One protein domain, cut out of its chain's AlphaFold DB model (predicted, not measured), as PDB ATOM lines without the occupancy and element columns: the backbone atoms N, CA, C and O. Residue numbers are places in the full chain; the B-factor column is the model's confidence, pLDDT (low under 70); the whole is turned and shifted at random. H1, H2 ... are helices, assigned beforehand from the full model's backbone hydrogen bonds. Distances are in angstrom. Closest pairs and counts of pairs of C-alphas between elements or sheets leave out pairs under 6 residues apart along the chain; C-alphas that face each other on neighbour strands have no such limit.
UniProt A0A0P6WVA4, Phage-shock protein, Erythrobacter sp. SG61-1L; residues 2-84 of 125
ATOM      1  N   ASN A   2     361.552 177.308 197.641       67.31
ATOM      2  CA  ASN A   2     360.934 178.634 197.686       67.31
ATOM      3  C   ASN A   2     359.417 178.449 197.738       67.31
ATOM      4  O   ASN A   2     358.853 177.752 196.899       67.31
ATOM      5  N   SER A   3     358.762 179.036 198.738       83.94
ATOM      6  CA  SER A   3     357.300 179.038 198.800       83.94
ATOM      7  C   SER A   3     356.765 180.013 197.748       83.94
ATOM      8  O   SER A   3     357.339 181.102 197.614       83.94
ATOM      9  N   PRO A   4     355.652 179.712 197.054       86.19
ATOM     10  CA  PRO A   4     354.981 180.678 196.183       86.19
ATOM     11  C   PRO A   4     354.747 182.003 196.918       86.19
ATOM     12  O   PRO A   4     355.094 183.074 196.437       86.19
ATOM     13  N   ARG A   5     354.343 181.930 198.191       88.06
ATOM     14  CA  ARG A   5     354.122 183.088 199.073       88.06
ATOM     15  C   ARG A   5     355.399 183.766 199.562       88.06
ATOM     16  O   ARG A   5     355.342 184.564 200.485       88.06
ATOM     17  N   THR A   6     356.557 183.441 198.998       86.75
ATOM     18  CA  THR A   6     357.818 184.152 199.242       86.75
ATOM     19  C   THR A   6     358.402 184.769 197.979       86.75
ATOM     20  O   THR A   6     359.331 185.555 198.095       86.75
ATOM     21  N   MET A   7     357.840 184.496 196.796       87.88
ATOM     22  CA  MET A   7     358.324 185.052 195.530       87.88
ATOM     23  C   MET A   7     357.796 186.467 195.273       87.88
ATOM     24  O   MET A   7     356.803 186.907 195.865       87.88
ATOM     25  N   LEU A   8     358.502 187.179 194.392       91.00
ATOM     26  CA  LEU A   8     358.077 188.454 193.827       91.00
ATOM     27  C   LEU A   8     357.097 188.190 192.681       91.00
ATOM     28  O   LEU A   8     357.416 187.464 191.742       91.00
ATOM     29  N   TYR A   9     355.937 188.833 192.748       93.19
ATOM     30  CA  TYR A   9     354.942 188.833 191.683       93.19
ATOM     31  C   TYR A   9     354.630 190.259 191.263       93.19
ATOM     32  O   TYR A   9     354.717 191.178 192.074       93.19
ATOM     33  N   ARG A  10     354.197 190.441 190.016       91.88
ATOM     34  CA  ARG A  10     353.578 191.695 189.582       91.88
ATOM     35  C   ARG A  10     352.092 191.658 189.912       91.88
ATOM     36  O   ARG A  10     351.392 190.704 189.567       91.88
ATOM     37  N   ASP A  11     351.612 192.703 190.572       90.81
ATOM     38  CA  ASP A  11     350.214 192.830 190.965       90.81
ATOM     39  C   ASP A  11     349.475 193.689 189.937       90.81
ATOM     40  O   ASP A  11     349.469 194.919 189.999       90.81
ATOM     41  N   THR A  12     348.876 193.029 188.947       86.50
ATOM     42  CA  THR A  12     348.072 193.697 187.917       86.50
ATOM     43  C   THR A  12     346.682 194.095 188.408       86.50
ATOM     44  O   THR A  12     346.031 194.869 187.724       86.50
ATOM     45  N   GLN A  13     346.209 193.558 189.540       85.56
ATOM     46  CA  GLN A  13     344.881 193.870 190.079       85.56
ATOM     47  C   GLN A  13     344.896 195.219 190.805       85.56
ATOM     48  O   GLN A  13     344.030 196.055 190.582       85.56
ATOM     49  N   ASN A  14     345.928 195.463 191.617       85.19
ATOM     50  CA  ASN A  14     346.129 196.727 192.341       85.19
ATOM     51  C   ASN A  14     347.098 197.690 191.614       85.19
ATOM     52  O   ASN A  14     347.467 198.762 192.117       85.19
ATOM     53  N   GLY A  15     347.570 197.285 190.435       83.75
ATOM     54  CA  GLY A  15     348.547 197.987 189.610       83.75
ATOM     55  C   GLY A  15     347.949 199.072 188.718       83.75
ATOM     56  O   GLY A  15     346.808 198.973 188.294       83.75
ATOM     57  N   LYS A  16     348.752 200.095 188.380       83.25
ATOM     58  CA  LYS A  16     348.403 201.080 187.335       83.25
ATOM     59  C   LYS A  16     349.034 200.719 185.987       83.25
ATOM     60  O   LYS A  16     348.334 200.489 185.016       83.25
ATOM     61  N   VAL A  17     350.364 200.619 185.944       83.31
ATOM     62  CA  VAL A  17     351.133 200.315 184.724       83.31
ATOM     63  C   VAL A  17     351.786 198.946 184.894       83.31
ATOM     64  O   VAL A  17     352.662 198.809 185.737       83.31
ATOM     65  N   PHE A  18     351.334 197.904 184.193       84.50
ATOM     66  CA  PHE A  18     351.850 196.515 184.264       84.50
ATOM     67  C   PHE A  18     351.936 195.834 185.653       84.50
ATOM     68  O   PHE A  18     352.338 194.674 185.742       84.50
ATOM     69  N   GLY A  19     351.535 196.508 186.734       87.62
ATOM     70  CA  GLY A  19     351.494 195.958 188.091       87.62
ATOM     71  C   GLY A  19     352.826 195.845 188.830       87.62
ATOM     72  O   GLY A  19     352.860 195.285 189.924       87.62
ATOM     73  N   VAL A  20     353.921 196.386 188.289       91.94
ATOM     74  CA  VAL A  20     355.265 196.184 188.864       91.94
ATOM     75  C   VAL A  20     355.445 196.952 190.175       91.94
ATOM     76  O   VAL A  20     355.797 196.336 191.175       91.94
ATOM     77  N   CYS A  21     355.117 198.252 190.240       92.44
ATOM     78  CA  CYS A  21     355.209 199.000 191.508       92.44
ATOM     79  C   CYS A  21     354.343 198.384 192.620       92.44
ATOM     80  O   CYS A  21     354.748 198.370 193.777       92.44
ATOM     81  N   ALA A  22     353.146 197.898 192.275       91.81
ATOM     82  CA  ALA A  22     352.249 197.256 193.236       91.81
ATOM     83  C   ALA A  22     352.808 195.902 193.704       91.81
ATOM     84  O   ALA A  22     352.751 195.596 194.890       91.81
ATOM     85  N   GLY A  23     353.437 195.149 192.801       91.75
ATOM     86  CA  GLY A  23     354.155 193.920 193.127       91.75
ATOM     87  C   GLY A  23     355.355 194.131 194.053       91.75
ATOM     88  O   GLY A  23     355.513 193.423 195.044       91.75
ATOM     89  N   ILE A  24     356.171 195.155 193.781       92.31
ATOM     90  CA  ILE A  24     357.301 195.539 194.644       92.31
ATOM     91  C   ILE A  24     356.792 195.973 196.024       92.31
ATOM     92  O   ILE A  24     357.381 195.601 197.038       92.31
ATOM     93  N   ALA A  25     355.688 196.719 196.079       92.94
ATOM     94  CA  ALA A  25     355.059 197.129 197.334       92.94
ATOM     95  C   ALA A  25     354.586 195.924 198.153       92.94
ATOM     96  O   ALA A  25     354.879 195.835 199.342       92.94
ATOM     97  N   ASP A  26     353.924 194.963 197.508       92.19
ATOM     98  CA  ASP A  26     353.479 193.726 198.147       92.19
ATOM     99  C   ASP A  26     354.655 192.883 198.657       92.19
ATOM    100  O   ASP A  26     354.613 192.331 199.752       92.19
ATOM    101  N   TYR A  27     355.741 192.812 197.892       91.38
ATOM    102  CA  TYR A  27     356.912 192.039 198.285       91.38
ATOM    103  C   TYR A  27     357.685 192.675 199.446       91.38
ATOM    104  O   TYR A  27     358.118 191.979 200.364       91.38
ATOM    105  N   THR A  28     357.866 193.997 199.408       91.06
ATOM    106  CA  THR A  28     358.671 194.737 200.394       91.06
ATOM    107  C   THR A  28     357.884 195.138 201.640       91.06
ATOM    108  O   THR A  28     358.491 195.346 202.689       91.06
ATOM    109  N   GLY A  29     356.556 195.242 201.553       90.00
ATOM    110  CA  GLY A  29     355.696 195.795 202.604       90.00
ATOM    111  C   GLY A  29     355.698 197.330 202.674       90.00
ATOM    112  O   GLY A  29     355.105 197.900 203.588       90.00
ATOM    113  N   VAL A  30     356.356 198.019 201.734       91.75
ATOM    114  CA  VAL A  30     356.373 199.489 201.650       91.75
ATOM    115  C   VAL A  30     355.114 199.990 200.940       91.75
ATOM    116  O   VAL A  30     354.597 199.346 200.029       91.75
ATOM    117  N   ASN A  31     354.612 201.168 201.324       92.31
ATOM    118  CA  ASN A  31     353.449 201.766 200.669       92.31
ATOM    119  C   ASN A  31     353.714 201.999 199.167       92.31
ATOM    120  O   ASN A  31     354.699 202.629 198.774       92.31
ATOM    121  N   VAL A  32     352.784 201.534 198.329       93.00
ATOM    122  CA  VAL A  32     352.862 201.622 196.863       93.00
ATOM    123  C   VAL A  32     353.014 203.054 196.345       93.00
ATOM    124  O   VAL A  32     353.617 203.260 195.292       93.00
ATOM    125  N   LEU A  33     352.489 204.051 197.062       93.81
ATOM    126  CA  LEU A  33     352.612 205.457 196.679       93.81
ATOM    127  C   LEU A  33     354.069 205.918 196.707       93.81
ATOM    128  O   LEU A  33     354.523 206.519 195.737       93.81
ATOM    129  N   TRP A  34     354.818 205.564 197.755       94.69
ATOM    130  CA  TRP A  34     356.240 205.900 197.859       94.69
ATOM    131  C   TRP A  34     357.061 205.232 196.763       94.69
ATOM    132  O   TRP A  34     357.903 205.880 196.150       94.69
ATOM    133  N   ILE A  35     356.761 203.971 196.441       93.81
ATOM    134  CA  ILE A  35     357.438 203.260 195.349       93.81
ATOM    135  C   ILE A  35     357.160 203.937 194.005       93.81
ATOM    136  O   ILE A  35     358.080 204.121 193.209       93.81
ATOM    137  N   ARG A  36     355.915 204.357 193.745       93.06
ATOM    138  CA  ARG A  36     355.564 205.088 192.517       93.06
ATOM    139  C   ARG A  36     356.303 206.420 192.429       93.06
ATOM    140  O   ARG A  36     356.899 206.696 191.393       93.06
ATOM    141  N   LEU A  37     356.298 207.207 193.505       94.31
ATOM    142  CA  LEU A  37     356.999 208.490 193.560       94.31
ATOM    143  C   LEU A  37     358.502 208.317 193.341       94.31
ATOM    144  O   LEU A  37     359.066 209.024 192.516       94.31
ATOM    145  N   ALA A  38     359.130 207.337 193.994       92.81
ATOM    146  CA  ALA A  38     360.542 207.027 193.790       92.81
ATOM    147  C   ALA A  38     360.838 206.628 192.335       92.81
ATOM    148  O   ALA A  38     361.794 207.118 191.744       92.81
ATOM    149  N   THR A  39     359.988 205.789 191.730       91.81
ATOM    150  CA  THR A  39     360.159 205.353 190.332       91.81
ATOM    151  C   THR A  39     360.075 206.539 189.365       91.81
ATOM    152  O   THR A  39     360.910 206.671 188.469       91.81
ATOM    153  N   VAL A  40     359.095 207.428 189.556       92.38
ATOM    154  CA  VAL A  40     358.927 208.633 188.729       92.38
ATOM    155  C   VAL A  40     360.078 209.610 188.955       92.38
ATOM    156  O   VAL A  40     360.666 210.072 187.984       92.38
ATOM    157  N   ALA A  41     360.449 209.876 190.208       93.62
ATOM    158  CA  ALA A  41     361.547 210.775 190.548       93.62
ATOM    159  C   ALA A  41     362.874 210.314 189.926       93.62
ATOM    160  O   ALA A  41     363.544 211.110 189.277       93.62
ATOM    161  N   LEU A  42     363.211 209.021 190.032       91.06
ATOM    162  CA  LEU A  42     364.414 208.455 189.409       91.06
ATOM    163  C   LEU A  42     364.390 208.575 187.882       91.06
ATOM    164  O   LEU A  42     365.413 208.866 187.268       91.06
ATOM    165  N   THR A  43     363.219 208.388 187.271       90.00
ATOM    166  CA  THR A  43     363.060 208.549 185.821       90.00
ATOM    167  C   THR A  43     363.284 210.004 185.396       90.00
ATOM    168  O   THR A  43     364.004 210.257 184.435       90.00
ATOM    169  N   VAL A  44     362.716 210.970 186.129       90.88
ATOM    170  CA  VAL A  44     362.840 212.412 185.838       90.88
ATOM    171  C   VAL A  44     364.255 212.933 186.105       90.88
ATOM    172  O   VAL A  44     364.733 213.791 185.372       90.88
ATOM    173  N   MET A  45     364.964 212.376 187.090       91.12
ATOM    174  CA  MET A  45     366.367 212.700 187.386       91.12
ATOM    175  C   MET A  45     367.363 212.234 186.307       91.12
ATOM    176  O   MET A  45     368.569 212.377 186.486       91.12
ATOM    177  N   GLY A  46     366.889 211.689 185.181       82.38
ATOM    178  CA  GLY A  46     367.730 211.338 184.035       82.38
ATOM    179  C   GLY A  46     368.268 209.911 184.064       82.38
ATOM    180  O   GLY A  46     369.087 209.547 183.220       82.38
ATOM    181  N   VAL A  47     367.789 209.061 184.980       82.56
ATOM    182  CA  VAL A  47     368.122 207.633 184.979       82.56
ATOM    183  C   VAL A  47     367.289 206.930 183.896       82.56
ATOM    184  O   VAL A  47     366.313 206.231 184.168       82.56
ATOM    185  N   GLY A  48     367.671 207.136 182.632       82.75
ATOM    186  CA  GLY A  48     366.928 206.682 181.449       82.75
ATOM    187  C   GLY A  48     366.744 205.164 181.338       82.75
ATOM    188  O   GLY A  48     365.899 204.704 180.575       82.75
ATOM    189  N   PHE A  49     367.478 204.371 182.126       90.56
ATOM    190  CA  PHE A  49     367.300 202.918 182.169       90.56
ATOM    191  C   PHE A  49     366.097 202.479 183.025       90.56
ATOM    192  O   PHE A  49     365.627 201.357 182.855       90.56
ATOM    193  N   ILE A  50     365.571 203.323 183.926       91.19
ATOM    194  CA  ILE A  50     364.487 202.936 184.853       91.19
ATOM    195  C   ILE A  50     363.222 202.468 184.120       91.19
ATOM    196  O   ILE A  50     362.717 201.399 184.471       91.19
ATOM    197  N   PRO A  51     362.715 203.164 183.082       89.12
ATOM    198  CA  PRO A  51     361.562 202.689 182.315       89.12
ATOM    199  C   PRO A  51     361.832 201.351 181.620       89.12
ATOM    200  O   PRO A  51     360.960 200.482 181.590       89.12
ATOM    201  N   LEU A  52     363.051 201.154 181.108       90.56
ATOM    202  CA  LEU A  52     363.454 199.905 180.465       90.56
ATOM    203  C   LEU A  52     363.508 198.753 181.478       90.56
ATOM    204  O   LEU A  52     362.957 197.686 181.223       90.56
ATOM    205  N   ALA A  53     364.100 198.977 182.653       90.88
ATOM    206  CA  ALA A  53     364.122 198.003 183.743       90.88
ATOM    207  C   ALA A  53     362.711 197.690 184.260       90.88
ATOM    208  O   ALA A  53     362.395 196.534 184.537       90.88
ATOM    209  N   TYR A  54     361.840 198.699 184.343       89.31
ATOM    210  CA  TYR A  54     360.435 198.526 184.697       89.31
ATOM    211  C   TYR A  54     359.716 197.608 183.707       89.31
ATOM    212  O   TYR A  54     358.996 196.692 184.108       89.31
ATOM    213  N   PHE A  55     359.934 197.831 182.410       91.56
ATOM    214  CA  PHE A  55     359.360 197.012 181.350       91.56
ATOM    215  C   PHE A  55     359.933 195.588 181.346       91.56
ATOM    216  O   PHE A  55     359.180 194.621 181.245       91.56
ATOM    217  N   ALA A  56     361.242 195.437 181.549       92.25
ATOM    218  CA  ALA A  56     361.875 194.130 181.700       92.25
ATOM    219  C   ALA A  56     361.274 193.358 182.888       92.25
ATOM    220  O   ALA A  56     360.847 192.216 182.727       92.25
ATOM    221  N   LEU A  57     361.135 193.994 184.057       91.56
ATOM    222  CA  LEU A  57     360.452 193.401 185.213       91.56
ATOM    223  C   LEU A  57     359.007 193.013 184.885       91.56
ATOM    224  O   LEU A  57     358.561 191.945 185.291       91.56
ATOM    225  N   ALA A  58     358.276 193.834 184.131       89.94
ATOM    226  CA  ALA A  58     356.916 193.500 183.718       89.94
ATOM    227  C   ALA A  58     356.838 192.230 182.850       89.94
ATOM    228  O   ALA A  58     355.848 191.503 182.953       89.94
ATOM    229  N   MET A  59     357.856 191.964 182.022       90.44
ATOM    230  CA  MET A  59     357.926 190.764 181.182       90.44
ATOM    231  C   MET A  59     358.415 189.528 181.943       90.44
ATOM    232  O   MET A  59     357.839 188.454 181.786       90.44
ATOM    233  N   PHE A  60     359.452 189.666 182.773       91.38
ATOM    234  CA  PHE A  60     360.071 188.528 183.461       91.38
ATOM    235  C   PHE A  60     359.348 188.121 184.749       91.38
ATOM    236  O   PHE A  60     359.354 186.946 185.116       91.38
ATOM    237  N   VAL A  61     358.724 189.067 185.460       91.81
ATOM    238  CA  VAL A  61     358.038 188.769 186.721       91.81
ATOM    239  C   VAL A  61     356.665 188.168 186.441       91.81
ATOM    240  O   VAL A  61     355.826 188.727 185.725       91.81
ATOM    241  N   GLN A  62     356.403 187.024 187.069       89.06
ATOM    242  CA  GLN A  62     355.128 186.335 186.938       89.06
ATOM    243  C   GLN A  62     353.974 187.152 187.526       89.06
ATOM    244  O   GLN A  62     354.124 187.907 188.492       89.06
ATOM    245  N   LYS A  63     352.789 186.988 186.933       90.31
ATOM    246  CA  LYS A  63     351.555 187.612 187.415       90.31
ATOM    247  C   LYS A  63     351.169 187.008 188.766       90.31
ATOM    248  O   LYS A  63     351.203 185.791 188.925       90.31
ATOM    249  N   LYS A  64     350.777 187.858 189.716       90.25
ATOM    250  CA  LYS A  64     350.250 187.423 191.014       90.25
ATOM    251  C   LYS A  64     348.997 186.554 190.805       90.25
ATOM    252  O   LYS A  64     348.074 187.020 190.127       90.25
ATOM    253  N   PRO A  65     348.944 185.321 191.345       89.44
ATOM    254  CA  PRO A  65     347.723 184.523 191.315       89.44
ATOM    255  C   PRO A  65     346.654 185.180 192.197       89.44
ATOM    256  O   PRO A  65     346.977 185.781 193.222       89.44
ATOM    257  N   ALA A  66     345.387 185.101 191.777       86.12
ATOM    258  CA  ALA A  66     344.287 185.811 192.439       86.12
ATOM    259  C   ALA A  66     344.061 185.343 193.887       86.12
ATOM    260  O   ALA A  66     343.744 186.160 194.741       86.12
ATOM    261  N   ASP A  67     344.303 184.060 194.154       88.88
ATOM    262  CA  ASP A  67     344.112 183.411 195.455       88.88
ATOM    263  C   ASP A  67     345.452 183.167 196.181       88.88
ATOM    264  O   ASP A  67     345.704 182.121 196.771       88.88
ATOM    265  N   LEU A  68     346.406 184.103 196.056       90.75
ATOM    266  CA  LEU A  68     347.704 183.956 196.731       90.75
ATOM    267  C   LEU A  68     347.585 184.092 198.258       90.75
ATOM    268  O   LEU A  68     348.360 183.473 198.992       90.75
ATOM    269  N   TYR A  69     346.658 184.940 198.702       91.75
ATOM    270  CA  TYR A  69     346.369 185.232 200.102       91.75
ATOM    271  C   TYR A  69     344.858 185.270 200.294       91.75
ATOM    272  O   TYR A  69     344.160 185.866 199.472       91.75
ATOM    273  N   VAL A  70     344.390 184.701 201.399       91.12
ATOM    274  CA  VAL A  70     342.974 184.704 201.776       91.12
ATOM    275  C   VAL A  70     342.541 186.101 202.218       91.12
ATOM    276  O   VAL A  70     341.473 186.584 201.845       91.12
ATOM    277  N   ASP A  71     343.391 186.782 202.987       93.06
ATOM    278  CA  ASP A  71     343.110 188.105 203.533       93.06
ATOM    279  C   ASP A  71     344.363 189.006 203.590       93.06
ATOM    280  O   ASP A  71     345.482 188.638 203.206       93.06
ATOM    281  N   ARG A  72     344.169 190.245 204.061       90.56
ATOM    282  CA  ARG A  72     345.254 191.228 204.215       90.56
ATOM    283  C   ARG A  72     346.213 190.902 205.363       90.56
ATOM    284  O   ARG A  72     347.350 191.380 205.344       90.56
ATOM    285  N   ASP A  73     345.782 190.146 206.362       93.06
ATOM    286  CA  ASP A  73     346.614 189.793 207.510       93.06
ATOM    287  C   ASP A  73     347.580 188.659 207.157       93.06
ATOM    288  O   ASP A  73     348.759 188.727 207.520       93.06
ATOM    289  N   GLU A  74     347.148 187.698 206.340       93.38
ATOM    290  CA  GLU A  74     347.983 186.661 205.746       93.38
ATOM    291  C   GLU A  74     349.063 187.289 204.854       93.38
ATOM    292  O   GLU A  74     350.248 186.964 204.973       93.38
ATOM    293  N   GLN A  75     348.691 188.265 204.021       92.38
ATOM    294  CA  GLN A  75     349.643 189.024 203.208       92.38
ATOM    295  C   GLN A  75     350.739 189.673 204.075       92.38
ATOM    296  O   GLN A  75     351.933 189.488 203.814       92.38
ATOM    297  N   LYS A  76     350.359 190.388 205.144       92.81
ATOM    298  CA  LYS A  76     351.308 191.015 206.086       92.81
ATOM    299  C   LYS A  76     352.156 189.989 206.836       92.81
ATOM    300  O   LYS A  76     353.339 190.231 207.089       92.81
ATOM    301  N   TYR A  77     351.576 188.849 207.202       92.75
ATOM    302  CA  TYR A  77     352.304 187.746 207.818       92.75
ATOM    303  C   TYR A  77     353.419 187.260 206.888       92.75
ATOM    304  O   TYR A  77     354.584 187.238 207.290       92.75
ATOM    305  N   TRP A  78     353.105 186.977 205.621       93.06
ATOM    306  CA  TRP A  78     354.103 186.527 204.653       93.06
ATOM    307  C   TRP A  78     355.128 187.608 204.299       93.06
ATOM    308  O   TRP A  78     356.283 187.283 204.023       93.06
ATOM    309  N   GLN A  79     354.773 188.894 204.331       92.94
ATOM    310  CA  GLN A  79     355.755 189.985 204.232       92.94
ATOM    311  C   GLN A  79     356.759 189.936 205.393       92.94
ATOM    312  O   GLN A  79     357.971 189.979 205.174       92.94
ATOM    313  N   ARG A  80     356.277 189.750 206.629       92.00
ATOM    314  CA  ARG A  80     357.132 189.623 207.820       92.00
ATOM    315  C   ARG A  80     358.033 188.388 207.758       92.00
ATOM    316  O   ARG A  80     359.212 188.481 208.109       92.00
ATOM    317  N   VAL A  81     357.490 187.259 207.288       92.56
ATOM    318  CA  VAL A  81     358.238 186.008 207.074       92.56
ATOM    319  C   VAL A  81     359.403 186.247 206.115       92.56
ATOM    320  O   VAL A  81     360.514 185.829 206.418       92.56
ATOM    321  N   ARG A  82     359.182 186.958 204.998       89.94
ATOM    322  CA  ARG A  82     360.238 187.291 204.023       89.94
ATOM    323  C   ARG A  82     361.305 188.218 204.608       89.94
ATOM    324  O   ARG A  82     362.489 187.971 204.412       89.94
ATOM    325  N   GLN A  83     360.898 189.264 205.329       90.50
ATOM    326  CA  GLN A  83     361.828 190.244 205.900       90.50
ATOM    327  C   GLN A  83     362.712 189.645 207.002       90.50
ATOM    328  O   GLN A  83     363.870 190.033 207.150       90.50
ATOM    329  N   SER A  84     362.181 188.717 207.808       91.81
ATOM    330  CA  SER A  84     362.915 188.177 208.958       91.81
ATOM    331  C   SER A  84     362.581 186.710 209.290       91.81
ATOM    332  O   SER A  84     362.097 186.423 210.388       91.81
TER     333      SER A  84
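What this domain is: This is residues 2 to 84 of the 125 residues of the protein "Phage-shock protein" of Erythrobacter sp. SG61-1L (UniProt A0A0P6WVA4). What does the domain look like? Helices H2 and H3 make a V that is joined by a tight link, H1 sits in its open mouth, and H4 lies across the far end of H1. A long stretch with no named element, residues 2 to 19, leads into H1. What is printed? The printed part has 83 residues with four named helices, H1, H2, H3 and H4 in that order along the chain, and no named strand; the class is all helix. How large is it? It is compact, with a radius of gyration of the C-alphas of 13.1 A, and elongated, with spans of 39 by 22 by 22 A.

How they stand to each other: Which helix is the hub? H1, residues 20 to 28, is the hub and touches three helices: H2, residues 32 to 44, H3, residues 49 to 60, and H4, residues 72 to 83. How does H1 stand to H2 and H3? H2 touches H1 with residues 32 to 36 alone, at a steep tilt of 54 degrees, opposite ways; the closest C-alphas are those of Ala 25 and Val 32, 5.0 A apart. H1 and H3 only just touch, with 3 pairs of C-alphas within 8 A, through residues 54 to 58 of H3 alone; the closest are those of Val 20 and Ala 58, 6.0 A apart, and the lines are about perpendicular at 79 degrees. How do the other helices stand? H2 touches H3 through its residues 39 to 43 and H3's residues 49 to 51 alone, at a steep tilt of 48 degrees, opposite ways; the closest C-alphas are those of Thr 43 and Ile 50, 5.9 A apart. H4 touches H1, the closest C-alphas being those of Tyr 27 and Gln 79, 6.4 A apart, and is only just about perpendicular to it at 72 degrees. H4 is apart from H2 and from H3. How are the packing and the backbones formed? The helix packing is mostly crossed, with 0 of 4 touching pairs at a shallow tilt. In H1, H2, H3 and H4 every O i to N i+4 pair is within hydrogen-bond range.

Where its parts are: Where do the first helices run? H1 runs from C-alpha 20 at (355.265, 196.184, 188.864) to C-alpha 28, 12.1 A. H2, residues 32 to 44, is 18.4 A long. Where do the last two run? H3, residues 49 to 60, is 16.2 A long. H4, residues 72 to 83, is 16.7 A long and ends with C-alpha 83 at (361.828, 190.244, 205.900).

The domain as a whole: How far does it reach? The two C-alphas farthest apart, those of Gly 46 and Val 70, are 40.5 A apart. Which links are long? The link from H3 to H4, 11 residues, is long; those from H1 to H2 and from H2 to H3 are tight. Is there a cut or low confidence? The printed part has no cut; its mean pLDDT is 90.0, with residue 2 under 70.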